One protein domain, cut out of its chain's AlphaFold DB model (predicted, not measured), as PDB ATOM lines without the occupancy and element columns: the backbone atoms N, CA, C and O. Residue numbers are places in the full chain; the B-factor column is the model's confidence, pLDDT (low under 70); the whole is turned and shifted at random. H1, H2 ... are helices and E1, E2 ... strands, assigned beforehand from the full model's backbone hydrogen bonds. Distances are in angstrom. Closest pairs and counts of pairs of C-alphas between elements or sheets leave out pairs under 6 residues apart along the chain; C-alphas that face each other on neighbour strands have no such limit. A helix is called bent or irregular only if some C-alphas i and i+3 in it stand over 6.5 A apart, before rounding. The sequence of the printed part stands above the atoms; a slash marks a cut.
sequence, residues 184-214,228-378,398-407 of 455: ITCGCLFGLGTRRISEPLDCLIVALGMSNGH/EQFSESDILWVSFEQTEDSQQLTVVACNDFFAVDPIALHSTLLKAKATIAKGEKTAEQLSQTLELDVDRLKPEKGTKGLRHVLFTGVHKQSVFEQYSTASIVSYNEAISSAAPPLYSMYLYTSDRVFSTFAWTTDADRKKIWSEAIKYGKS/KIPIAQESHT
ATOM      1  N   ILE A 184     111.744 154.232 174.012       91.31
ATOM      2  CA  ILE A 184     112.531 154.670 175.158       91.31
ATOM      3  C   ILE A 184     113.634 153.640 175.395       91.31
ATOM      4  O   ILE A 184     113.364 152.451 175.568       91.31
ATOM      5  N   THR A 185     114.875 154.109 175.421       91.31
ATOM      6  CA  THR A 185     116.073 153.273 175.551       91.31
ATOM      7  C   THR A 185     116.650 153.289 176.963       91.31
ATOM      8  O   THR A 185     117.202 152.287 177.410       91.31
ATOM      9  N   CYS A 186     116.511 154.404 177.678       90.62
ATOM     10  CA  CYS A 186     116.974 154.580 179.053       90.62
ATOM     11  C   CYS A 186     116.205 155.717 179.739       90.62
ATOM     12  O   CYS A 186     115.511 156.501 179.089       90.62
ATOM     13  N   GLY A 187     116.362 155.860 181.053       91.25
ATOM     14  CA  GLY A 187     115.721 156.932 181.804       91.25
ATOM     15  C   GLY A 187     116.439 157.269 183.100       91.25
ATOM     16  O   GLY A 187     117.189 156.465 183.641       91.25
ATOM     17  N   CYS A 188     116.183 158.476 183.590       91.94
ATOM     18  CA  CYS A 188     116.753 159.024 184.808       91.94
ATOM     19  C   CYS A 188     115.692 159.834 185.554       91.94
ATOM     20  O   CYS A 188     114.882 160.540 184.948       91.94
ATOM     21  N   LEU A 189     115.732 159.767 186.881       90.38
ATOM     22  CA  LEU A 189     114.912 160.576 187.773       90.38
ATOM     23  C   LEU A 189     115.815 161.532 188.550       90.38
ATOM     24  O   LEU A 189     116.831 161.107 189.095       90.38
ATOM     25  N   PHE A 190     115.451 162.809 188.616       88.75
ATOM     26  CA  PHE A 190     116.155 163.777 189.455       88.75
ATOM     27  C   PHE A 190     115.238 164.904 189.915       88.75
ATOM     28  O   PHE A 190     114.284 165.279 189.236       88.75
ATOM     29  N   GLY A 191     115.524 165.456 191.090       84.69
ATOM     30  CA  GLY A 191     114.807 166.609 191.609       84.69
ATOM     31  C   GLY A 191     115.244 167.913 190.938       84.69
ATOM     32  O   GLY A 191     116.434 168.203 190.835       84.69
ATOM     33  N   LEU A 192     114.279 168.735 190.534       76.19
ATOM     34  CA  LEU A 192     114.497 170.147 190.242       76.19
ATOM     35  C   LEU A 192     114.402 170.903 191.572       76.19
ATOM     36  O   LEU A 192     113.315 171.054 192.124       76.19
ATOM     37  N   GLY A 193     115.540 171.321 192.116       64.31
ATOM     38  CA  GLY A 193     115.603 172.097 193.351       64.31
ATOM     39  C   GLY A 193     116.715 173.134 193.291       64.31
ATOM     40  O   GLY A 193     117.714 172.965 192.584       64.31
ATOM     41  N   THR A 194     116.556 174.218 194.048       50.34
ATOM     42  CA  THR A 194     117.649 175.169 194.247       50.34
ATOM     43  C   THR A 194     118.750 174.493 195.075       50.34
ATOM     44  O   THR A 194     118.482 173.592 195.863       50.34
ATOM     45  N   ARG A 195     120.018 174.904 194.914       44.62
ATOM     46  CA  ARG A 195     121.214 174.335 195.589       44.62
ATOM     47  C   ARG A 195     121.165 174.299 197.135       44.62
ATOM     48  O   ARG A 195     122.173 173.997 197.772       44.62
ATOM     49  N   ARG A 196     120.047 174.651 197.770       41.41
ATOM     50  CA  ARG A 196     119.868 174.616 199.217       41.41
ATOM     51  C   ARG A 196     119.255 173.279 199.607       41.41
ATOM     52  O   ARG A 196     118.086 173.023 199.369       41.41
ATOM     53  N   ILE A 197     120.068 172.467 200.275       41.97
ATOM     54  CA  ILE A 197     119.821 171.099 200.769       41.97
ATOM     55  C   ILE A 197     118.589 171.004 201.716       41.97
ATOM     56  O   ILE A 197     118.256 169.933 202.205       41.97
ATOM     57  N   SER A 198     117.898 172.116 201.989       38.72
ATOM     58  CA  SER A 198     116.811 172.238 202.964       38.72
ATOM     59  C   SER A 198     115.463 172.686 202.386       38.72
ATOM     60  O   SER A 198     114.535 172.892 203.162       38.72
ATOM     61  N   GLU A 199     115.346 172.918 201.075       44.56
ATOM     62  CA  GLU A 199     114.062 173.265 200.448       44.56
ATOM     63  C   GLU A 199     113.402 172.008 199.853       44.56
ATOM     64  O   GLU A 199     114.108 171.144 199.325       44.56
ATOM     65  N   PRO A 200     112.065 171.864 199.951       50.72
ATOM     66  CA  PRO A 200     111.360 170.779 199.276       50.72
ATOM     67  C   PRO A 200     111.619 170.869 197.767       50.72
ATOM     68  O   PRO A 200     111.671 171.965 197.213       50.72
ATOM     69  N   LEU A 201     111.795 169.720 197.107       61.28
ATOM     70  CA  LEU A 201     111.950 169.665 195.652       61.28
ATOM     71  C   LEU A 201     110.786 170.408 194.982       61.28
ATOM     72  O   LEU A 201     109.626 170.118 195.269       61.28
ATOM     73  N   ASP A 202     111.082 171.328 194.058       67.75
ATOM     74  CA  ASP A 202     110.040 172.055 193.322       67.75
ATOM     75  C   ASP A 202     109.271 171.116 192.382       67.75
ATOM     76  O   ASP A 202     108.123 171.378 192.005       67.75
ATOM     77  N   CYS A 203     109.949 170.075 191.893       83.00
ATOM     78  CA  CYS A 203     109.418 169.068 190.984       83.00
ATOM     79  C   CYS A 203     110.370 167.876 190.920       83.00
ATOM     80  O   CYS A 203     111.577 168.088 190.800       83.00
ATOM     81  N   LEU A 204     109.861 166.649 190.849       89.25
ATOM     82  CA  LEU A 204     110.641 165.555 190.277       89.25
ATOM     83  C   LEU A 204     110.580 165.626 188.740       89.25
ATOM     84  O   LEU A 204     109.518 165.864 188.152       89.25
ATOM     85  N   ILE A 205     111.733 165.446 188.099       92.62
ATOM     86  CA  ILE A 205     111.899 165.394 186.648       92.62
ATOM     87  C   ILE A 205     112.119 163.949 186.219       92.62
ATOM     88  O   ILE A 205     112.955 163.238 186.776       92.62
ATOM     89  N   VAL A 206     111.375 163.545 185.194       94.31
ATOM     90  CA  VAL A 206     111.536 162.281 184.480       94.31
ATOM     91  C   VAL A 206     112.236 162.588 183.160       94.31
ATOM     92  O   VAL A 206     111.642 163.203 182.275       94.31
ATOM     93  N   ALA A 207     113.501 162.196 183.030       95.81
ATOM     94  CA  ALA A 207     114.257 162.305 181.786       95.81
ATOM     95  C   ALA A 207     114.307 160.943 181.091       95.81
ATOM     96  O   ALA A 207     114.677 159.953 181.720       95.81
ATOM     97  N   LEU A 208     113.953 160.882 179.808       95.62
ATOM     98  CA  LEU A 208     113.961 159.646 179.021       95.62
ATOM     99  C   LEU A 208     114.828 159.835 177.778       95.62
ATOM    100  O   LEU A 208     114.688 160.835 177.076       95.62
ATOM    101  N   GLY A 209     115.718 158.882 177.518       95.25
ATOM    102  CA  GLY A 209     116.478 158.787 176.273       95.25
ATOM    103  C   GLY A 209     115.721 157.955 175.241       95.25
ATOM    104  O   GLY A 209     115.033 156.998 175.602       95.25
ATOM    105  N   MET A 210     115.833 158.330 173.969       94.12
ATOM    106  CA  MET A 210     115.100 157.713 172.860       94.12
ATOM    107  C   MET A 210     116.033 157.100 171.804       94.12
ATOM    108  O   MET A 210     117.201 157.489 171.690       94.12
ATOM    109  N   SER A 211     115.502 156.183 170.989       93.50
ATOM    110  CA  SER A 211     116.208 155.570 169.846       93.50
ATOM    111  C   SER A 211     116.597 156.570 168.747       93.50
ATOM    112  O   SER A 211     117.651 156.454 168.136       93.50
ATOM    113  N   ASN A 212     115.823 157.633 168.548       91.69
ATOM    114  CA  ASN A 212     116.164 158.711 167.607       91.69
ATOM    115  C   ASN A 212     117.181 159.735 168.150       91.69
ATOM    116  O   ASN A 212     117.352 160.811 167.570       91.69
ATOM    117  N   GLY A 213     117.799 159.456 169.300       93.12
ATOM    118  CA  GLY A 213     118.818 160.319 169.889       93.12
ATOM    119  C   GLY A 213     118.289 161.581 170.574       93.12
ATOM    120  O   GLY A 213     119.066 162.501 170.850       93.12
ATOM    121  N   HIS A 214     116.988 161.638 170.871       95.00
ATOM    122  CA  HIS A 214     116.406 162.682 171.712       95.00
ATOM    123  C   HIS A 214     116.454 162.318 173.195       95.00
ATOM    124  O   HIS A 214     116.354 161.151 173.580       95.00
ATOM    125  N   GLU A 228     115.348 167.671 173.485       94.00
ATOM    126  CA  GLU A 228     116.512 168.074 172.703       94.00
ATOM    127  C   GLU A 228     117.176 166.872 172.047       94.00
ATOM    128  O   GLU A 228     117.239 165.793 172.640       94.00
ATOM    129  N   GLN A 229     117.697 167.074 170.836       93.88
ATOM    130  CA  GLN A 229     118.451 166.050 170.125       93.88
ATOM    131  C   GLN A 229     119.935 166.110 170.492       93.88
ATOM    132  O   GLN A 229     120.626 167.103 170.240       93.88
ATOM    133  N   PHE A 230     120.435 165.016 171.060       94.19
ATOM    134  CA  PHE A 230     121.843 164.844 171.408       94.19
ATOM    135  C   PHE A 230     122.588 164.013 170.365       94.19
ATOM    136  O   PHE A 230     123.762 164.263 170.109       94.19
ATOM    137  N   SER A 231     121.914 163.062 169.718       92.75
ATOM    138  CA  SER A 231     122.531 162.171 168.736       92.75
ATOM    139  C   SER A 231     121.603 161.902 167.547       92.75
ATOM    140  O   SER A 231     120.402 162.138 167.610       92.75
ATOM    141  N   GLU A 232     122.180 161.430 166.443       90.62
ATOM    142  CA  GLU A 232     121.445 160.851 165.303       90.62
ATOM    143  C   GLU A 232     121.075 159.379 165.559       90.62
ATOM    144  O   GLU A 232     120.323 158.783 164.796       90.62
ATOM    145  N   SER A 233     121.635 158.791 166.618       90.69
ATOM    146  CA  SER A 233     121.450 157.397 167.024       90.69
ATOM    147  C   SER A 233     120.920 157.303 168.449       90.69
ATOM    148  O   SER A 233     120.921 158.302 169.166       90.69
ATOM    149  N   ASP A 234     120.560 156.095 168.879       92.25
ATOM    150  CA  ASP A 234     120.060 155.816 170.221       92.25
ATOM    151  C   ASP A 234     120.848 156.515 171.334       92.25
ATOM    152  O   ASP A 234     122.081 156.423 171.416       92.25
ATOM    153  N   ILE A 235     120.111 157.108 172.270       95.12
ATOM    154  CA  ILE A 235     120.664 157.426 173.582       95.12
ATOM    155  C   ILE A 235     120.831 156.118 174.350       95.12
ATOM    156  O   ILE A 235     119.896 155.333 174.478       95.12
ATOM    157  N   LEU A 236     122.036 155.849 174.833       92.75
ATOM    158  CA  LEU A 236     122.376 154.595 175.504       92.75
ATOM    159  C   LEU A 236     122.175 154.679 177.010       92.75
ATOM    160  O   LEU A 236     121.781 153.699 177.635       92.75
ATOM    161  N   TRP A 237     122.458 155.847 177.579       92.56
ATOM    162  CA  TRP A 237     122.384 156.075 179.009       92.56
ATOM    163  C   TRP A 237     122.134 157.553 179.298       92.56
ATOM    164  O   TRP A 237     122.675 158.430 178.620       92.56
ATOM    165  N   VAL A 238     121.326 157.826 180.317       94.19
ATOM    166  CA  VAL A 238     121.132 159.163 180.879       94.19
ATOM    167  C   VAL A 238     121.254 159.029 182.383       94.19
ATOM    168  O   VAL A 238     120.585 158.188 182.980       94.19
ATOM    169  N   SER A 239     122.071 159.870 182.996       91.75
ATOM    170  CA  SER A 239     122.236 159.895 184.444       91.75
ATOM    171  C   SER A 239     122.395 161.310 184.960       91.75
ATOM    172  O   SER A 239     122.880 162.198 184.262       91.75
ATOM    173  N   PHE A 240     121.948 161.520 186.194       89.81
ATOM    174  CA  PHE A 240     122.106 162.770 186.914       89.81
ATOM    175  C   PHE A 240     122.901 162.499 188.185       89.81
ATOM    176  O   PHE A 240     122.386 161.924 189.145       89.81
ATOM    177  N   GLU A 241     124.171 162.887 188.187       86.69
ATOM    178  CA  GLU A 241     125.056 162.674 189.321       86.69
ATOM    179  C   GLU A 241     125.122 163.915 190.207       86.69
ATOM    180  O   GLU A 241     125.412 165.017 189.743       86.69
ATOM    181  N   GLN A 242     124.915 163.721 191.512       83.25
ATOM    182  CA  GLN A 242     125.138 164.737 192.534       83.25
ATOM    183  C   GLN A 242     126.299 164.323 193.435       83.25
ATOM    184  O   GLN A 242     126.206 163.371 194.202       83.25
ATOM    185  N   THR A 243     127.387 165.075 193.355       78.00
ATOM    186  CA  THR A 243     128.553 164.971 194.242       78.00
ATOM    187  C   THR A 243     128.507 166.063 195.314       78.00
ATOM    188  O   THR A 243     127.616 166.910 195.289       78.00
ATOM    189  N   GLU A 244     129.462 166.061 196.251       73.81
ATOM    190  CA  GLU A 244     129.535 167.062 197.332       73.81
ATOM    191  C   GLU A 244     129.543 168.507 196.793       73.81
ATOM    192  O   GLU A 244     128.825 169.362 197.308       73.81
ATOM    193  N   ASP A 245     130.284 168.754 195.707       73.25
ATOM    194  CA  ASP A 245     130.538 170.108 195.196       73.25
ATOM    195  C   ASP A 245     129.905 170.395 193.823       73.25
ATOM    196  O   ASP A 245     129.920 171.534 193.346       73.25
ATOM    197  N   SER A 246     129.370 169.376 193.145       81.69
ATOM    198  CA  SER A 246     128.925 169.505 191.754       81.69
ATOM    199  C   SER A 246     127.780 168.566 191.391       81.69
ATOM    200  O   SER A 246     127.656 167.472 191.938       81.69
ATOM    201  N   GLN A 247     126.957 169.005 190.445       85.81
ATOM    202  CA  GLN A 247     125.880 168.229 189.841       85.81
ATOM    203  C   GLN A 247     126.073 168.227 188.332       85.81
ATOM    204  O   GLN A 247     126.508 169.241 187.785       85.81
ATOM    205  N   GLN A 248     125.730 167.134 187.664       89.62
ATOM    206  CA  GLN A 248     125.791 167.072 186.211       89.62
ATOM    207  C   GLN A 248     124.758 166.089 185.671       89.62
ATOM    208  O   GLN A 248     124.594 165.005 186.221       89.62
ATOM    209  N   LEU A 249     124.081 166.468 184.585       93.19
ATOM    210  CA  LEU A 249     123.352 165.514 183.754       93.19
ATOM    211  C   LEU A 249     124.299 165.037 182.650       93.19
ATOM    212  O   LEU A 249     124.850 165.852 181.906       93.19
ATOM    213  N   THR A 250     124.461 163.728 182.542       95.19
ATOM    214  CA  THR A 250     125.289 163.075 181.533       95.19
ATOM    215  C   THR A 250     124.385 162.322 180.559       95.19
ATOM    216  O   THR A 250     123.574 161.495 180.971       95.19
ATOM    217  N   VAL A 251     124.516 162.605 179.261       97.00
ATOM    218  CA  VAL A 251     123.800 161.898 178.183       97.00
ATOM    219  C   VAL A 251     124.815 161.132 177.347       97.00
ATOM    220  O   VAL A 251     125.788 161.718 176.886       97.00
ATOM    221  N   VAL A 252     124.614 159.835 177.140       95.31
ATOM    222  CA  VAL A 252     125.583 158.956 176.472       95.31
ATOM    223  C   VAL A 252     125.019 158.453 175.154       95.31
ATOM    224  O   VAL A 252     123.925 157.894 175.113       95.31
ATOM    225  N   ALA A 253     125.799 158.600 174.091       93.38
ATOM    226  CA  ALA A 253     125.575 157.972 172.800       93.38
ATOM    227  C   ALA A 253     126.737 157.012 172.480       93.38
ATOM    228  O   ALA A 253     127.671 156.835 173.261       93.38
ATOM    229  N   CYS A 254     126.682 156.344 171.327       88.62
ATOM    230  CA  CYS A 254     127.618 155.263 170.995       88.62
ATOM    231  C   CYS A 254     129.096 155.701 170.914       88.62
ATOM    232  O   CYS A 254     129.994 154.923 171.253       88.62
ATOM    233  N   ASN A 255     129.354 156.932 170.461       88.06
ATOM    234  CA  ASN A 255     130.708 157.430 170.178       88.06
ATOM    235  C   ASN A 255     131.134 158.605 171.068       88.06
ATOM    236  O   ASN A 255     132.323 158.916 171.162       88.06
ATOM    237  N   ASP A 256     130.173 159.275 171.681       91.81
ATOM    238  CA  ASP A 256     130.343 160.493 172.449       91.81
ATOM    239  C   ASP A 256     129.346 160.536 173.604       91.81
ATOM    240  O   ASP A 256     128.406 159.746 173.704       91.81
ATOM    241  N   PHE A 257     129.590 161.459 174.517       94.56
ATOM    242  CA  PHE A 257     128.693 161.762 175.612       94.56
ATOM    243  C   PHE A 257     128.657 163.267 175.833       94.56
ATOM    244  O   PHE A 257     129.530 164.004 175.379       94.56
ATOM    245  N   PHE A 258     127.626 163.738 176.512       94.94
ATOM    246  CA  PHE A 258     127.340 165.149 176.682       94.94
ATOM    247  C   PHE A 258     127.257 165.446 178.168       94.94
ATOM    248  O   PHE A 258     126.447 164.850 178.878       94.94
ATOM    249  N   ALA A 259     128.104 166.360 178.624       93.81
ATOM    250  CA  ALA A 259     128.032 166.926 179.959       93.81
ATOM    251  C   ALA A 259     127.163 168.183 179.893       93.81
ATOM    252  O   ALA A 259     127.556 169.183 179.299       93.81
ATOM    253  N   VAL A 260     125.953 168.118 180.441       91.44
ATOM    254  CA  VAL A 260     125.018 169.249 180.429       91.44
ATOM    255  C   VAL A 260     125.295 170.142 181.631       91.44
ATOM    256  O   VAL A 260     125.361 169.653 182.764       91.44
ATOM    257  N   ASP A 261     125.415 171.452 181.402       86.12
ATOM    258  CA  ASP A 261     125.613 172.404 182.488       86.12
ATOM    259  C   ASP A 261     124.386 172.403 183.423       86.12
ATOM    260  O   ASP A 261     123.252 172.640 182.981       86.12
ATOM    261  N   PRO A 262     124.570 172.150 184.730       84.44
ATOM    262  CA  PRO A 262     123.459 172.006 185.666       84.44
ATOM    263  C   PRO A 262     122.665 173.307 185.850       84.44
ATOM    264  O   PRO A 262     121.463 173.262 186.117       84.44
ATOM    265  N   ILE A 263     123.303 174.476 185.711       82.56
ATOM    266  CA  ILE A 263     122.647 175.778 185.886       82.56
ATOM    267  C   ILE A 263     121.777 176.080 184.659       82.56
ATOM    268  O   ILE A 263     120.614 176.482 184.797       82.56
ATOM    269  N   ALA A 264     122.308 175.844 183.460       83.88
ATOM    270  CA  ALA A 264     121.588 175.964 182.201       83.88
ATOM    271  C   ALA A 264     120.404 174.988 182.144       83.88
ATOM    272  O   ALA A 264     119.290 175.409 181.826       83.88
ATOM    273  N   LEU A 265     120.602 173.727 182.540       88.12
ATOM    274  CA  LEU A 265     119.532 172.732 182.626       88.12
ATOM    275  C   LEU A 265     118.425 173.186 183.580       88.12
ATOM    276  O   LEU A 265     117.258 173.245 183.189       88.12
ATOM    277  N   HIS A 266     118.784 173.559 184.812       86.81
ATOM    278  CA  HIS A 266     117.815 173.988 185.816       86.81
ATOM    279  C   HIS A 266     117.013 175.206 185.343       86.81
ATOM    280  O   HIS A 266     115.784 175.216 185.405       86.81
ATOM    281  N   SER A 267     117.695 176.237 184.835       85.88
ATOM    282  CA  SER A 267     117.036 177.451 184.339       85.88
ATOM    283  C   SER A 267     116.117 177.176 183.142       85.88
ATOM    284  O   SER A 267     115.017 177.730 183.082       85.88
ATOM    285  N   THR A 268     116.520 176.283 182.235       90.19
ATOM    286  CA  THR A 268     115.734 175.869 181.064       90.19
ATOM    287  C   THR A 268     114.470 175.127 181.477       90.19
ATOM    288  O   THR A 268     113.375 175.517 181.067       90.19
ATOM    289  N   LEU A 269     114.591 174.114 182.340       91.81
ATOM    290  CA  LEU A 269     113.453 173.325 182.813       91.81
ATOM    291  C   LEU A 269     112.490 174.159 183.664       91.81
ATOM    292  O   LEU A 269     111.276 174.061 183.485       91.81
ATOM    293  N   LEU A 270     113.007 175.031 184.535       89.56
ATOM    294  CA  LEU A 270     112.175 175.924 185.345       89.56
ATOM    295  C   LEU A 270     111.395 176.912 184.468       89.56
ATOM    296  O   LEU A 270     110.198 177.123 184.673       89.56
ATOM    297  N   LYS A 271     112.055 177.491 183.458       89.44
ATOM    298  CA  LYS A 271     111.411 178.383 182.489       89.44
ATOM    299  C   LYS A 271     110.350 177.645 181.677       89.44
ATOM    300  O   LYS A 271     109.242 178.156 181.547       89.44
ATOM    301  N   ALA A 272     110.656 176.444 181.187       92.31
ATOM    302  CA  ALA A 272     109.703 175.614 180.459       92.31
ATOM    303  C   ALA A 272     108.469 175.289 181.315       92.31
ATOM    304  O   ALA A 272     107.344 175.551 180.889       92.31
ATOM    305  N   LYS A 273     108.677 174.836 182.559       91.31
ATOM    306  CA  LYS A 273     107.607 174.564 183.531       91.31
ATOM    307  C   LYS A 273     106.713 175.785 183.739       91.31
ATOM    308  O   LYS A 273     105.493 175.668 183.650       91.31
ATOM    309  N   ALA A 274     107.298 176.960 183.974       90.75
ATOM    310  CA  ALA A 274     106.538 178.187 184.201       90.75
ATOM    311  C   ALA A 274     105.747 178.637 182.960       90.75
ATOM    312  O   ALA A 274     104.589 179.028 183.083       90.75
ATOM    313  N   THR A 275     106.344 178.579 181.767       92.62
ATOM    314  CA  THR A 275     105.692 178.993 180.514       92.62
ATOM    315  C   THR A 275     104.565 178.036 180.111       92.62
ATOM    316  O   THR A 275     103.498 178.494 179.701       92.62
ATOM    317  N   ILE A 276     104.754 176.726 180.290       93.12
ATOM    318  CA  ILE A 276     103.715 175.719 180.024       93.12
ATOM    319  C   ILE A 276     102.571 175.841 181.031       93.12
ATOM    320  O   ILE A 276     101.411 175.821 180.633       93.12
ATOM    321  N   ALA A 277     102.870 176.051 182.319       90.62
ATOM    322  CA  ALA A 277     101.841 176.246 183.345       90.62
ATOM    323  C   ALA A 277     100.956 177.477 183.075       90.62
ATOM    324  O   ALA A 277      99.781 177.483 183.434       90.62
ATOM    325  N   LYS A 278     101.502 178.507 182.419       93.44
ATOM    326  CA  LYS A 278     100.751 179.692 181.982       93.44
ATOM    327  C   LYS A 278     100.011 179.506 180.652       93.44
ATOM    328  O   LYS A 278      99.262 180.396 180.262       93.44
ATOM    329  N   GLY A 279     100.228 178.397 179.942       91.06
ATOM    330  CA  GLY A 279      99.668 178.159 178.609       91.06
ATOM    331  C   GLY A 279     100.238 179.077 177.521       91.06
ATOM    332  O   GLY A 279      99.602 179.271 176.492       91.06
ATOM    333  N   GLU A 280     101.415 179.667 177.744       92.31
ATOM    334  CA  GLU A 280     102.021 180.640 176.823       92.31
ATOM    335  C   GLU A 280     102.679 179.972 175.604       92.31
ATOM    336  O   GLU A 280     102.656 180.534 174.510       92.31
ATOM    337  N   LYS A 281     103.301 178.801 175.793       92.12
ATOM    338  CA  LYS A 281     103.990 178.035 174.743       92.12
ATOM    339  C   LYS A 281     103.874 176.539 174.990       92.12
ATOM    340  O   LYS A 281     103.785 176.106 176.139       92.12
ATOM    341  N   THR A 282     103.950 175.765 173.912       90.62
ATOM    342  CA  THR A 282     104.049 174.301 173.977       90.62
ATOM    343  C   THR A 282     105.502 173.842 174.119       90.62
ATOM    344  O   THR A 282     106.439 174.614 173.883       90.62
ATOM    345  N   ALA A 283     105.703 172.577 174.491       90.31
ATOM    346  CA  ALA A 283     107.033 171.990 174.616       90.31
ATOM    347  C   ALA A 283     107.802 172.006 173.286       90.31
ATOM    348  O   ALA A 283     109.005 172.244 173.284       90.31
ATOM    349  N   GLU A 284     107.128 171.849 172.146       89.75
ATOM    350  CA  GLU A 284     107.736 171.918 170.811       89.75
ATOM    351  C   GLU A 284     108.262 173.328 170.517       89.75
ATOM    352  O   GLU A 284     109.397 173.504 170.078       89.75
ATOM    353  N   GLN A 285     107.466 174.357 170.824       89.56
ATOM    354  CA  GLN A 285     107.870 175.754 170.644       89.56
ATOM    355  C   GLN A 285     109.023 176.140 171.579       89.56
ATOM    356  O   GLN A 285     109.913 176.914 171.212       89.56
ATOM    357  N   LEU A 286     109.018 175.614 172.805       89.81
ATOM    358  CA  LEU A 286     110.114 175.800 173.753       89.81
ATOM    359  C   LEU A 286     111.376 175.089 173.278       89.81
ATOM    360  O   LEU A 286     112.443 175.694 173.291       89.81
ATOM    361  N   SER A 287     111.246 173.874 172.758       88.38
ATOM    362  CA  SER A 287     112.363 173.096 172.218       88.38
ATOM    363  C   SER A 287     112.967 173.736 170.969       88.38
ATOM    364  O   SER A 287     114.142 173.556 170.699       88.38
ATOM    365  N   GLN A 288     112.242 174.583 170.241       87.19
ATOM    366  CA  GLN A 288     112.817 175.370 169.140       87.19
ATOM    367  C   GLN A 288     113.536 176.652 169.596       87.19
ATOM    368  O   GLN A 288     114.293 177.231 168.818       87.19
ATOM    369  N   THR A 289     113.292 177.124 170.826       86.44
ATOM    370  CA  THR A 289     113.725 178.461 171.280       86.44
ATOM    371  C   THR A 289     114.682 178.462 172.465       86.44
ATOM    372  O   THR A 289     115.479 179.389 172.586       86.44
ATOM    373  N   LEU A 290     114.591 177.480 173.357       86.75
ATOM    374  CA  LEU A 290     115.497 177.326 174.490       86.75
ATOM    375  C   LEU A 290     116.727 176.533 174.066       86.75
ATOM    376  O   LEU A 290     116.618 175.598 173.279       86.75
ATOM    377  N   GLU A 291     117.879 176.910 174.607       85.00
ATOM    378  CA  GLU A 291     119.165 176.260 174.364       85.00
ATOM    379  C   GLU A 291     119.664 175.633 175.661       85.00
ATOM    380  O   GLU A 291     119.566 176.247 176.725       85.00
ATOM    381  N   LEU A 292     120.224 174.430 175.553       85.94
ATOM    382  CA  LEU A 292     121.014 173.834 176.620       85.94
ATOM    383  C   LEU A 292     122.488 174.145 176.389       85.94
ATOM    384  O   LEU A 292     123.003 173.971 175.282       85.94
ATOM    385  N   ASP A 293     123.161 174.578 177.451       85.00
ATOM    386  CA  ASP A 293     124.616 174.625 177.461       85.00
ATOM    387  C   ASP A 293     125.130 173.225 177.788       85.00
ATOM    388  O   ASP A 293     124.775 172.629 178.810       85.00
ATOM    389  N   VAL A 294     125.893 172.669 176.859       89.31
ATOM    390  CA  VAL A 294     126.401 171.304 176.934       89.31
ATOM    391  C   VAL A 294     127.836 171.296 176.446       89.31
ATOM    392  O   VAL A 294     128.214 172.120 175.620       89.31
ATOM    393  N   ASP A 295     128.604 170.342 176.946       88.94
ATOM    394  CA  ASP A 295     129.935 170.011 176.471       88.94
ATOM    395  C   ASP A 295     129.867 168.636 175.797       88.94
ATOM    396  O   ASP A 295     129.608 167.622 176.452       88.94
ATOM    397  N   ARG A 296     130.099 168.584 174.479       92.25
ATOM    398  CA  ARG A 296     130.205 167.322 173.734       92.25
ATOM    399  C   ARG A 296     131.599 166.720 173.899       92.25
ATOM    400  O   ARG A 296     132.600 167.286 173.454       92.25
ATOM    401  N   LEU A 297     131.651 165.539 174.495       91.25
ATOM    402  CA  LEU A 297     132.854 164.845 174.930       91.25
ATOM    403  C   LEU A 297     133.029 163.542 174.154       91.25
ATOM    404  O   LEU A 297     132.092 162.765 173.997       91.25
ATOM    405  N   LYS A 298     134.250 163.271 173.691       91.00
ATOM    406  CA  LYS A 298     134.620 161.994 173.071       91.00
ATOM    407  C   LYS A 298     135.802 161.352 173.799       91.00
ATOM    408  O   LYS A 298     136.726 162.063 174.190       91.00
ATOM    409  N   PRO A 299     135.834 160.027 173.965       88.00
ATOM    410  CA  PRO A 299     137.001 159.340 174.514       88.00
ATOM    411  C   PRO A 299     138.253 159.515 173.635       88.00
ATOM    412  O   PRO A 299     138.167 159.503 172.409       88.00
ATOM    413  N   GLU A 300     139.434 159.634 174.250       81.44
ATOM    414  CA  GLU A 300     140.725 159.738 173.544       81.44
ATOM    415  C   GLU A 300     141.088 158.507 172.721       81.44
ATOM    416  O   GLU A 300     141.539 158.618 171.579       81.44
ATOM    417  N   LYS A 301     140.889 157.319 173.286       67.31
ATOM    418  CA  LYS A 301     141.274 156.070 172.640       67.31
ATOM    419  C   LYS A 301     140.052 155.392 172.064       67.31
ATOM    420  O   LYS A 301     139.423 154.672 172.812       67.31
ATOM    421  N   GLY A 302     139.774 155.577 170.769       53.88
ATOM    422  CA  GLY A 302     139.111 154.634 169.841       53.88
ATOM    423  C   GLY A 302     137.960 153.728 170.326       53.88
ATOM    424  O   GLY A 302     137.654 152.744 169.652       53.88
ATOM    425  N   THR A 303     137.331 154.008 171.464       59.38
ATOM    426  CA  THR A 303     136.280 153.207 172.079       59.38
ATOM    427  C   THR A 303     134.993 153.554 171.368       59.38
ATOM    428  O   THR A 303     134.226 154.408 171.801       59.38
ATOM    429  N   LYS A 304     134.790 152.899 170.227       69.75
ATOM    430  CA  LYS A 304     133.446 152.697 169.699       69.75
ATOM    431  C   LYS A 304     132.673 151.841 170.705       69.75
ATOM    432  O   LYS A 304     133.245 150.898 171.254       69.75
ATOM    433  N   GLY A 305     131.402 152.163 170.919       83.25
ATOM    434  CA  GLY A 305     130.526 151.387 171.795       83.25
ATOM    435  C   GLY A 305     130.660 151.766 173.264       83.25
ATOM    436  O   GLY A 305     130.821 150.884 174.109       83.25
ATOM    437  N   LEU A 306     130.624 153.067 173.575       89.81
ATOM    438  CA  LEU A 306     130.345 153.515 174.942       89.81
ATOM    439  C   LEU A 306     129.033 152.887 175.427       89.81
ATOM    440  O   LEU A 306     128.099 152.720 174.647       89.81
ATOM    441  N   ARG A 307     128.970 152.530 176.708       89.25
ATOM    442  CA  ARG A 307     127.755 151.990 177.336       89.25
ATOM    443  C   ARG A 307     127.256 152.909 178.428       89.25
ATOM    444  O   ARG A 307     126.176 153.471 178.316       89.25
ATOM    445  N   HIS A 308     128.101 153.113 179.428       90.94
ATOM    446  CA  HIS A 308     127.799 153.960 180.570       90.94
ATOM    447  C   HIS A 308     128.904 154.987 180.744       90.94
ATOM    448  O   HIS A 308     130.081 154.662 180.565       90.94
ATOM    449  N   VAL A 309     128.528 156.195 181.145       92.88
ATOM    450  CA  VAL A 309     129.446 157.247 181.574       92.88
ATOM    451  C   VAL A 309     128.891 157.824 182.863       92.88
ATOM    452  O   VAL A 309     127.727 158.202 182.913       92.88
ATOM    453  N   LEU A 310     129.728 157.875 183.890       91.38
ATOM    454  CA  LEU A 310     129.409 158.423 185.198       91.38
ATOM    455  C   LEU A 310     130.308 159.617 185.468       91.38
ATOM    456  O   LEU A 310     131.537 159.516 185.372       91.38
ATOM    457  N   PHE A 311     129.702 160.732 185.855       91.19
ATOM    458  CA  PHE A 311     130.433 161.860 186.405       91.19
ATOM    459  C   PHE A 311     130.802 161.574 187.866       91.19
ATOM    460  O   PHE A 311     129.941 161.432 188.731       91.19
ATOM    461  N   THR A 312     132.099 161.479 188.157       88.50
ATOM    462  CA  THR A 312     132.589 161.121 189.500       88.50
ATOM    463  C   THR A 312     132.987 162.340 190.333       88.50
ATOM    464  O   THR A 312     133.562 162.182 191.409       88.50
ATOM    465  N   GLY A 313     132.705 163.550 189.841       86.25
ATOM    466  CA  GLY A 313     132.968 164.811 190.526       86.25
ATOM    467  C   GLY A 313     134.145 165.598 189.965       86.25
ATOM    468  O   GLY A 313     134.834 165.191 189.026       86.25
ATOM    469  N   VAL A 314     134.373 166.757 190.575       85.19
ATOM    470  CA  VAL A 314     135.488 167.642 190.246       85.19
ATOM    471  C   VAL A 314     136.665 167.338 191.164       85.19
ATOM    472  O   VAL A 314     136.562 167.431 192.384       85.19
ATOM    473  N   HIS A 315     137.809 167.002 190.577       83.06
ATOM    474  CA  HIS A 315     139.042 166.744 191.305       83.06
ATOM    475  C   HIS A 315     139.973 167.948 191.244       83.06
ATOM    476  O   HIS A 315     140.297 168.467 190.173       83.06
ATOM    477  N   LYS A 316     140.462 168.358 192.415       81.50
ATOM    478  CA  LYS A 316     141.560 169.314 192.528       81.50
ATOM    479  C   LYS A 316     142.856 168.543 192.716       81.50
ATOM    480  O   LYS A 316     143.006 167.812 193.693       81.50
ATOM    481  N   GLN A 317     143.807 168.758 191.814       76.06
ATOM    482  CA  GLN A 317     145.093 168.073 191.864       76.06
ATOM    483  C   GLN A 317     145.804 168.328 193.200       76.06
ATOM    484  O   GLN A 317     146.084 169.472 193.577       76.06
ATOM    485  N   SER A 318     146.112 167.245 193.906       75.75
ATOM    486  CA  SER A 318     146.852 167.292 195.160       75.75
ATOM    487  C   SER A 318     148.310 167.693 194.930       75.75
ATOM    488  O   SER A 318     148.864 167.529 193.843       75.75
ATOM    489  N   VAL A 319     148.963 168.180 195.987       77.88
ATOM    490  CA  VAL A 319     150.398 168.503 195.958       77.88
ATOM    491  C   VAL A 319     151.225 167.270 195.568       77.88
ATOM    492  O   VAL A 319     152.145 167.374 194.764       77.88
ATOM    493  N   PHE A 320     150.860 166.087 196.070       79.31
ATOM    494  CA  PHE A 320     151.518 164.830 195.707       79.31
ATOM    495  C   PHE A 320     151.389 164.510 194.213       79.31
ATOM    496  O   PHE A 320     152.381 164.171 193.576       79.31
ATOM    497  N   GLU A 321     150.195 164.646 193.631       77.19
ATOM    498  CA  GLU A 321     149.993 164.424 192.195       77.19
ATOM    499  C   GLU A 321     150.774 165.428 191.343       77.19
ATOM    500  O   GLU A 321     151.275 165.054 190.284       77.19
ATOM    501  N   GLN A 322     150.917 166.675 191.800       77.25
ATOM    502  CA  GLN A 322     151.759 167.671 191.132       77.25
ATOM    503  C   GLN A 322     153.234 167.253 191.152       77.25
ATOM    504  O   GLN A 322     153.871 167.257 190.101       77.25
ATOM    505  N   TYR A 323     153.756 166.818 192.305       79.81
ATOM    506  CA  TYR A 323     155.123 166.288 192.412       79.81
ATOM    507  C   TYR A 323     155.333 165.038 191.561       79.81
ATOM    508  O   TYR A 323     156.331 164.945 190.853       79.81
ATOM    509  N   SER A 324     154.388 164.098 191.592       77.75
ATOM    510  CA  SER A 324     154.442 162.881 190.782       77.75
ATOM    511  C   SER A 324     154.481 163.219 189.288       77.75
ATOM    512  O   SER A 324     155.379 162.774 188.576       77.75
ATOM    513  N   THR A 325     153.588 164.100 188.829       75.62
ATOM    514  CA  THR A 325     153.546 164.544 187.427       75.62
ATOM    515  C   THR A 325     154.845 165.246 187.025       75.62
ATOM    516  O   THR A 325     155.433 164.890 186.008       75.62
ATOM    517  N   ALA A 326     155.337 166.183 187.841       77.81
ATOM    518  CA  ALA A 326     156.600 166.880 187.595       77.81
ATOM    519  C   ALA A 326     157.783 165.900 187.509       77.81
ATOM    520  O   ALA A 326     158.594 165.996 186.592       77.81
ATOM    521  N   SER A 327     157.826 164.897 188.395       79.38
ATOM    522  CA  SER A 327     158.892 163.889 188.421       79.38
ATOM    523  C   SER A 327     158.934 162.996 187.177       79.38
ATOM    524  O   SER A 327     160.012 162.553 186.787       79.38
ATOM    525  N   ILE A 328     157.781 162.750 186.541       76.06
ATOM    526  CA  ILE A 328     157.691 161.998 185.280       76.06
ATOM    527  C   ILE A 328     158.205 162.845 184.110       76.06
ATOM    528  O   ILE A 328     158.797 162.304 183.178       76.06
ATOM    529  N   VAL A 329     157.993 164.164 184.150       79.19
ATOM    530  CA  VAL A 329     158.427 165.086 183.091       79.19
ATOM    531  C   VAL A 329     159.940 165.308 183.141       79.19
ATOM    532  O   VAL A 329     160.614 165.148 182.124       79.19
ATOM    533  N   SER A 330     160.491 165.676 184.301       78.69
ATOM    534  CA  SER A 330     161.930 165.903 184.478       78.69
ATOM    535  C   SER A 330     162.316 165.986 185.956       78.69
ATOM    536  O   SER A 330     161.556 166.461 186.794       78.69
ATOM    537  N   TYR A 331     163.556 165.611 186.277       73.62
ATOM    538  CA  TYR A 331     164.107 165.727 187.632       73.62
ATOM    539  C   TYR A 331     164.146 167.178 188.155       73.62
ATOM    540  O   TYR A 331     164.056 167.399 189.358       73.62
ATOM    541  N   ASN A 332     164.265 168.165 187.259       80.44
ATOM    542  CA  ASN A 332     164.339 169.591 187.604       80.44
ATOM    543  C   ASN A 332     163.058 170.365 187.247       80.44
ATOM    544  O   ASN A 332     163.097 171.593 187.157       80.44
ATOM    545  N   GLU A 333     161.946 169.673 186.988       78.69
ATOM    546  CA  GLU A 333     160.697 170.337 186.623       78.69
ATOM    547  C   GLU A 333     160.172 171.169 187.802       78.69
ATOM    548  O   GLU A 333     159.980 170.668 188.912       78.69
ATOM    549  N   ALA A 334     159.954 172.465 187.571       74.38
ATOM    550  CA  ALA A 334     159.464 173.368 188.601       74.38
ATOM    551  C   ALA A 334     157.936 173.297 188.682       74.38
ATOM    552  O   ALA A 334     157.230 173.564 187.710       74.38
ATOM    553  N   ILE A 335     157.407 172.995 189.866       69.75
ATOM    554  CA  ILE A 335     155.965 173.052 190.110       69.75
ATOM    555  C   ILE A 335     155.556 174.520 190.225       69.75
ATOM    556  O   ILE A 335     156.094 175.270 191.043       69.75
ATOM    557  N   SER A 336     154.608 174.940 189.390       66.75
ATOM    558  CA  SER A 336     154.076 176.302 189.418       66.75
ATOM    559  C   SER A 336     153.318 176.574 190.721       66.75
ATOM    560  O   SER A 336     152.563 175.733 191.199       66.75
ATOM    561  N   SER A 337     153.461 177.785 191.270       56.97
ATOM    562  CA  SER A 337     152.684 178.251 192.430       56.97
ATOM    563  C   SER A 337     151.252 178.672 192.076       56.97
ATOM    564  O   SER A 337     150.514 179.138 192.945       56.97
ATOM    565  N   ALA A 338     150.868 178.595 190.800       62.53
ATOM    566  CA  ALA A 338     149.505 178.867 190.367       62.53
ATOM    567  C   ALA A 338     148.549 177.804 190.928       62.53
ATOM    568  O   ALA A 338     148.902 176.631 191.034       62.53
ATOM    569  N   ALA A 339     147.322 178.210 191.275       61.06
ATOM    570  CA  ALA A 339     146.300 177.250 191.673       61.06
ATOM    571  C   ALA A 339     146.109 176.220 190.540       61.06
ATOM    572  O   ALA A 339     145.866 176.634 189.402       61.06
ATOM    573  N   PRO A 340     146.241 174.908 190.817       67.19
ATOM    574  CA  PRO A 340     146.110 173.884 189.790       67.19
ATOM    575  C   PRO A 340     144.695 173.912 189.195       67.19
ATOM    576  O   PRO A 340     143.742 174.238 189.918       67.19
ATOM    577  N   PRO A 341     144.537 173.579 187.901       73.00
ATOM    578  CA  PRO A 341     143.226 173.525 187.277       73.00
ATOM    579  C   PRO A 341     142.348 172.466 187.953       73.00
ATOM    580  O   PRO A 341     142.834 171.486 188.524       73.00
ATOM    581  N   LEU A 342     141.039 172.695 187.893       81.69
ATOM    582  CA  LEU A 342     140.036 171.723 188.302       81.69
ATOM    583  C   LEU A 342     139.780 170.753 187.147       81.69
ATOM    584  O   LEU A 342     139.688 171.176 185.992       81.69
ATOM    585  N   TYR A 343     139.671 169.468 187.477       85.50
ATOM    586  CA  TYR A 343     139.446 168.394 186.517       85.50
ATOM    587  C   TYR A 343     138.059 167.805 186.730       85.50
ATOM    588  O   TYR A 343     137.767 167.310 187.816       85.50
ATOM    589  N   SER A 344     137.223 167.799 185.697       89.06
ATOM    590  CA  SER A 344     135.987 167.018 185.717       89.06
ATOM    591  C   SER A 344     136.338 165.562 185.445       89.06
ATOM    592  O   SER A 344     136.915 165.252 184.400       89.06
ATOM    593  N   MET A 345     136.040 164.686 186.403       89.81
ATOM    594  CA  MET A 345     136.406 163.274 186.365       89.81
ATOM    595  C   MET A 345     135.233 162.418 185.895       89.81
ATOM    596  O   MET A 345     134.091 162.607 186.318       89.81
ATOM    597  N   TYR A 346     135.550 161.435 185.063       91.94
ATOM    598  CA  TYR A 346     134.595 160.505 184.488       91.94
ATOM    599  C   TYR A 346     135.069 159.070 184.654       91.94
ATOM    600  O   TYR A 346     136.262 158.771 184.538       91.94
ATOM    601  N   LEU A 347     134.108 158.178 184.854       91.88
ATOM    602  CA  LEU A 347     134.282 156.745 184.682       91.88
ATOM    603  C   LEU A 347     133.363 156.302 183.554       91.88
ATOM    604  O   LEU A 347     132.164 156.547 183.615       91.88
ATOM    605  N   TYR A 348     133.905 155.644 182.535       92.00
ATOM    606  CA  TYR A 348     133.085 155.084 181.465       92.00
ATOM    607  C   TYR A 348     133.387 153.620 181.190       92.00
ATOM    608  O   TYR A 348     134.498 153.132 181.403       92.00
ATOM    609  N   THR A 349     132.372 152.930 180.687       90.94
ATOM    610  CA  THR A 349     132.416 151.525 180.283       90.94
ATOM    611  C   THR A 349     132.121 151.417 178.791       90.94
ATOM    612  O   THR A 349     131.483 152.296 178.201       90.94
ATOM    613  N   SER A 350     132.612 150.358 178.156       88.69
ATOM    614  CA  SER A 350     132.385 150.116 176.732       88.69
ATOM    615  C   SER A 350     132.291 148.626 176.432       88.69
ATOM    616  O   SER A 350     132.665 147.796 177.257       88.69
ATOM    617  N   ASP A 351     131.898 148.298 175.207       83.38
ATOM    618  CA  ASP A 351     131.868 146.918 174.704       83.38
ATOM    619  C   ASP A 351     133.247 146.245 174.621       83.38
ATOM    620  O   ASP A 351     133.341 145.049 174.359       83.38
ATOM    621  N   ARG A 352     134.336 147.000 174.794       81.62
ATOM    622  CA  ARG A 352     135.713 146.495 174.651       81.62
ATOM    623  C   ARG A 352     136.546 146.621 175.913       81.62
ATOM    624  O   ARG A 352     137.550 145.933 176.058       81.62
ATOM    625  N   VAL A 353     136.178 147.549 176.785       82.94
ATOM    626  CA  VAL A 353     136.949 147.912 177.969       82.94
ATOM    627  C   VAL A 353     135.997 147.992 179.145       82.94
ATOM    628  O   VAL A 353     135.074 148.812 179.129       82.94
ATOM    629  N   PHE A 354     136.268 147.171 180.163       86.31
ATOM    630  CA  PHE A 354     135.436 147.054 181.357       86.31
ATOM    631  C   PHE A 354     135.197 148.402 182.037       86.31
ATOM    632  O   PHE A 354     134.055 148.755 182.307       86.31
ATOM    633  N   SER A 355     136.258 149.174 182.293       89.19
ATOM    634  CA  SER A 355     136.134 150.514 182.869       89.19
ATOM    635  C   SER A 355     137.352 151.373 182.552       89.19
ATOM    636  O   SER A 355     138.492 150.910 182.620       89.19
ATOM    637  N   THR A 356     137.121 152.652 182.276       89.06
ATOM    638  CA  THR A 356     138.161 153.648 182.019       89.06
ATOM    639  C   THR A 356     137.909 154.898 182.845       89.06
ATOM    640  O   THR A 356     136.806 155.437 182.850       89.06
ATOM    641  N   PHE A 357     138.952 155.369 183.519       89.56
ATOM    642  CA  PHE A 357     138.976 156.660 184.191       89.56
ATOM    643  C   PHE A 357     139.493 157.714 183.229       89.56
ATOM    644  O   PHE A 357     140.553 157.547 182.616       89.56
ATOM    645  N   ALA A 358     138.773 158.819 183.134       89.62
ATOM    646  CA  ALA A 358     139.114 159.907 182.245       89.62
ATOM    647  C   ALA A 358     138.815 161.260 182.883       89.62
ATOM    648  O   ALA A 358     138.102 161.352 183.882       89.62
ATOM    649  N   TRP A 359     139.406 162.309 182.325       88.25
ATOM    650  CA  TRP A 359     139.239 163.667 182.823       88.25
ATOM    651  C   TRP A 359     139.241 164.711 181.704       88.25
ATOM    652  O   TRP A 359     139.761 164.487 180.608       88.25
ATOM    653  N   THR A 360     138.655 165.865 181.986       88.06
ATOM    654  CA  THR A 360     138.721 167.053 181.124       88.06
ATOM    655  C   THR A 360     138.918 168.297 181.981       88.06
ATOM    656  O   THR A 360     138.629 168.275 183.184       88.06
ATOM    657  N   THR A 361     139.430 169.376 181.388       82.56
ATOM    658  CA  THR A 361     139.634 170.651 182.080       82.56
ATOM    659  C   THR A 361     138.849 171.794 181.454       82.56
ATOM    660  O   THR A 361     138.590 171.846 180.254       82.56
ATOM    661  N   ASP A 362     138.581 172.816 182.263       69.44
ATOM    662  CA  ASP A 362     138.036 174.094 181.795       69.44
ATOM    663  C   ASP A 362     138.914 174.788 180.735       69.44
ATOM    664  O   ASP A 362     138.431 175.625 179.966       69.44
ATOM    665  N   ALA A 363     140.219 174.502 180.706       60.66
ATOM    666  CA  ALA A 363     141.126 175.054 179.704       60.66
ATOM    667  C   ALA A 363     140.863 174.443 178.318       60.66
ATOM    668  O   ALA A 363     140.899 175.170 177.321       60.66
ATOM    669  N   ASP A 364     140.509 173.157 178.275       59.47
ATOM    670  CA  ASP A 364     140.098 172.461 177.053       59.47
ATOM    671  C   ASP A 364     138.794 173.065 176.507       59.47
ATOM    672  O   ASP A 364     138.696 173.338 175.308       59.47
ATOM    673  N   ARG A 365     137.865 173.449 177.400       57.12
ATOM    674  CA  ARG A 365     136.645 174.213 177.062       57.12
ATOM    675  C   ARG A 365     136.948 175.607 176.488       57.12
ATOM    676  O   ARG A 365     136.323 176.048 175.525       57.12
ATOM    677  N   LYS A 366     137.920 176.341 177.051       52.34
ATOM    678  CA  LYS A 366     138.265 177.725 176.638       52.34
ATOM    679  C   LYS A 366     139.063 177.816 175.333       52.34
ATOM    680  O   LYS A 366     138.949 178.829 174.636       52.34
ATOM    681  N   LYS A 367     139.845 176.791 174.976       50.16
ATOM    682  CA  LYS A 367     140.587 176.750 173.702       50.16
ATOM    683  C   LYS A 367     139.631 176.844 172.504       50.16
ATOM    684  O   LYS A 367     139.902 177.611 171.581       50.16
ATOM    685  N   ILE A 368     138.463 176.211 172.611       48.09
ATOM    686  CA  ILE A 368     137.381 176.222 171.616       48.09
ATOM    687  C   ILE A 368     136.787 177.623 171.454       48.09
ATOM    688  O   ILE A 368     136.698 178.121 170.337       48.09
ATOM    689  N   TRP A 369     136.467 178.323 172.549       42.94
ATOM    690  CA  TRP A 369     135.996 179.712 172.461       42.94
ATOM    691  C   TRP A 369     137.028 180.619 171.791       42.94
ATOM    692  O   TRP A 369     136.673 181.455 170.965       42.94
ATOM    693  N   SER A 370     138.316 180.440 172.092       41.06
ATOM    694  CA  SER A 370     139.377 181.246 171.482       41.06
ATOM    695  C   SER A 370     139.592 180.945 169.993       41.06
ATOM    696  O   SER A 370     139.866 181.869 169.225       41.06
ATOM    697  N   GLU A 371     139.427 179.689 169.564       41.81
ATOM    698  CA  GLU A 371     139.500 179.276 168.159       41.81
ATOM    699  C   GLU A 371     138.242 179.712 167.392       41.81
ATOM    700  O   GLU A 371     138.366 180.339 166.341       41.81
ATOM    701  N   ALA A 372     137.049 179.555 167.974       42.94
ATOM    702  CA  ALA A 372     135.787 180.076 167.450       42.94
ATOM    703  C   ALA A 372     135.786 181.609 167.328       42.94
ATOM    704  O   ALA A 372     135.262 182.141 166.357       42.94
ATOM    705  N   ILE A 373     136.427 182.340 168.249       46.72
ATOM    706  CA  ILE A 373     136.629 183.798 168.151       46.72
ATOM    707  C   ILE A 373     137.704 184.146 167.102       46.72
ATOM    708  O   ILE A 373     137.581 185.158 166.409       46.72
ATOM    709  N   LYS A 374     138.745 183.317 166.927       42.44
ATOM    710  CA  LYS A 374     139.772 183.500 165.881       42.44
ATOM    711  C   LYS A 374     139.196 183.335 164.474       42.44
ATOM    712  O   LYS A 374     139.531 184.137 163.603       42.44
ATOM    713  N   TYR A 375     138.313 182.356 164.273       47.16
ATOM    714  CA  TYR A 375     137.522 182.197 163.047       47.16
ATOM    715  C   TYR A 375     136.336 183.179 162.988       47.16
ATOM    716  O   TYR A 375     135.914 183.595 161.913       47.16
ATOM    717  N   GLY A 376     135.868 183.634 164.152       38.75
ATOM    718  CA  GLY A 376     134.784 184.588 164.375       38.75
ATOM    719  C   GLY A 376     135.194 186.061 164.360       38.75
ATOM    720  O   GLY A 376     134.441 186.898 164.851       38.75
ATOM    721  N   LYS A 377     136.312 186.438 163.724       38.56
ATOM    722  CA  LYS A 377     136.516 187.844 163.304       38.56
ATOM    723  C   LYS A 377     135.497 188.306 162.243       38.56
ATOM    724  O   LYS A 377     135.492 189.476 161.876       38.56
ATOM    725  N   SER A 378     134.612 187.415 161.792       41.28
ATOM    726  CA  SER A 378     133.394 187.709 161.026       41.28
ATOM    727  C   SER A 378     132.118 187.811 161.886       41.28
ATOM    728  O   SER A 378     131.088 188.247 161.378       41.28
ATOM    729  N   LYS A 398     121.628 176.743 168.826       70.31
ATOM    730  CA  LYS A 398     122.704 175.765 169.043       70.31
ATOM    731  C   LYS A 398     122.113 174.468 169.595       70.31
ATOM    732  O   LYS A 398     121.632 174.433 170.721       70.31
ATOM    733  N   ILE A 399     122.146 173.413 168.787       80.50
ATOM    734  CA  ILE A 399     121.691 172.071 169.171       80.50
ATOM    735  C   ILE A 399     122.915 171.280 169.668       80.50
ATOM    736  O   ILE A 399     123.964 171.379 169.021       80.50
ATOM    737  N   PRO A 400     122.821 170.494 170.759       78.44
ATOM    738  CA  PRO A 400     123.919 169.674 171.285       78.44
ATOM    739  C   PRO A 400     124.699 168.889 170.230       78.44
ATOM    740  O   PRO A 400     125.927 168.943 170.191       78.44
ATOM    741  N   ILE A 401     123.991 168.224 169.315       83.69
ATOM    742  CA  ILE A 401     124.604 167.415 168.256       83.69
ATOM    743  C   ILE A 401     125.483 168.226 167.288       83.69
ATOM    744  O   ILE A 401     126.428 167.696 166.703       83.69
ATOM    745  N   ALA A 402     125.200 169.520 167.124       79.69
ATOM    746  CA  ALA A 402     125.939 170.406 166.230       79.69
ATOM    747  C   ALA A 402     127.202 170.993 166.882       79.69
ATOM    748  O   ALA A 402     127.981 171.665 166.205       79.69
ATOM    749  N   GLN A 403     127.409 170.772 168.183       80.19
ATOM    750  CA  GLN A 403     128.599 171.251 168.868       80.19
ATOM    751  C   GLN A 403     129.841 170.428 168.512       80.19
ATOM    752  O   GLN A 403     129.777 169.217 168.269       80.19
ATOM    753  N   GLU A 404     130.996 171.096 168.517       79.50
ATOM    754  CA  GLU A 404     132.287 170.453 168.299       79.50
ATOM    755  C   GLU A 404     132.636 169.531 169.474       79.50
ATOM    756  O   GLU A 404     132.661 169.941 170.632       79.50
ATOM    757  N   SER A 405     132.927 168.265 169.165       83.31
ATOM    758  CA  SER A 405     133.352 167.282 170.163       83.31
ATOM    759  C   SER A 405     134.786 167.551 170.624       83.31
ATOM    760  O   SER A 405     135.676 167.669 169.770       83.31
ATOM    761  N   HIS A 406     135.054 167.499 171.928       83.56
ATOM    762  CA  HIS A 406     136.418 167.526 172.454       83.56
ATOM    763  C   HIS A 406     136.808 166.234 173.161       83.56
ATOM    764  O   HIS A 406     135.980 165.495 173.688       83.56
ATOM    765  N   THR A 407     138.101 165.941 173.108       85.62
ATOM    766  CA  THR A 407     138.639 164.668 173.567       85.62
ATOM    767  C   THR A 407     138.889 164.679 175.071       85.62
ATOM    768  O   THR A 407     139.630 165.520 175.568       85.62
TER     769      THR A 407
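This is residues 184 to 214, 228 to 378 and 398 to 407 of the 455 residues of the protein "RAB3GAP2_N domain-containing protein" of Ancylostoma duodenale (UniProt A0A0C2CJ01). A small, strongly twisted sheet of E3 to E6 and a second one of E7 to E9 lie partly face to face as a sandwich in the middle, E7 coming near E3 and E4, with the hairpin E1 and E2 standing beside E3. H1 and H2 make one end of the long axis, H3 with the loop of residues 330 to 341 makes the other, and residues 369 to 378 of H4 stick out to one side. The printed part has 192 residues, with four named helices and nine named strands in the order E1, E2, E3, E4, E5, H1, H2, E6, E7, H3, E8, E9, H4; the sheets run E3 E4 E5 E6, E7 E8 E9 and E1 E2, each antiparallel. The class is mixed, helices and strands. The whole is compact by its radius of gyration of the C-alphas, 18.9 A, yet only just elongated in outline, spanning 66 by 43 by 39 A.

The largest sheet holds E3, residues 237 to 242, E4, residues 247 to 252, E5, residues 257 to 260, and E6, residues 294 to 299. The second sheet holds E7, residues 306 to 316, 26.2 A long and bending by 53 degrees at residue 313, E8, residues 342 to 350, 25.7 A, and E9, residues 355 to 361, 20.5 A. E1, residues 184 to 192, 21.7 A, begins at C-alpha 184 (112.531, 154.670, 175.158); E2 is residues 203 to 210, 22.1 A. H1 is residues 262 to 277, 22.2 A; H2 is residues 283 to 289; H3 is residues 319 to 329, 15.5 A. H4, residues 362 to 378, 25.3 A, ends at C-alpha 378 (133.394, 187.709, 161.026) and is irregular: C-alphas 375 and 378 are 7.2 A apart.

E3, E4 and E5 form a meander, each strand the antiparallel neighbour of the one before; N 239 and O 250 are 3.0 A apart, N 258 and O 251 2.8 A. E6 is an edge strand beside E5, with N 295 and O 259 at 2.8 A. In the sandwich, two sheets face to face, the facing parts are 8.8 A centre to centre and the strands of the two sheets stand at 34 degrees. The closest C-alphas of E4 and E7 are those of Val 252 and Val 309, 6.6 A. E7 and E8 are antiparallel, with N 310 and O 347 at 2.8 A; in the hairpin E8 and E9, N 346 and O 358 are 2.8 A apart. The closest C-alphas of E1 and E3 are those of Cys 188 and Ser 239, 5.6 A; in the hairpin E1 and E2, N 188 and O 207 are 2.8 A apart. H1 only grazes the largest sheet, with residues 262 to 265. With residues 272 to 276 alone it only just touches H2, with 3 pairs of C-alphas within 8 A, the closest Ala 272 and Leu 286 at 6.7 A, at a steep tilt of 53 degrees, opposite ways. H3 touches no helix. H4 only grazes the sheet E7 E8 E9, with residues 362 to 363. Every O i to N i+4 pair is within hydrogen-bond range in H1, H2 and H3, and 10 of 13 in H4.

The C-alphas farthest apart, those of Gly 279 and Tyr 331, are 66.2 A apart. Residues 215 to 227 and 379 to 397 are not printed; the gaps are 5.5 A from C-alpha 214 to 228 and 17.9 A from C-alpha 378 to 398. The link H3 to E8 is long, with 12 residues. Residues 406 to 407 pair, parallel, with residues 297 to 298 of E6. The mean pLDDT of the printed part is 80.6; residues 193 to 202, 301 to 304, 335 to 340 and 362 to 378 are under 70, and the mean of H4 is 48.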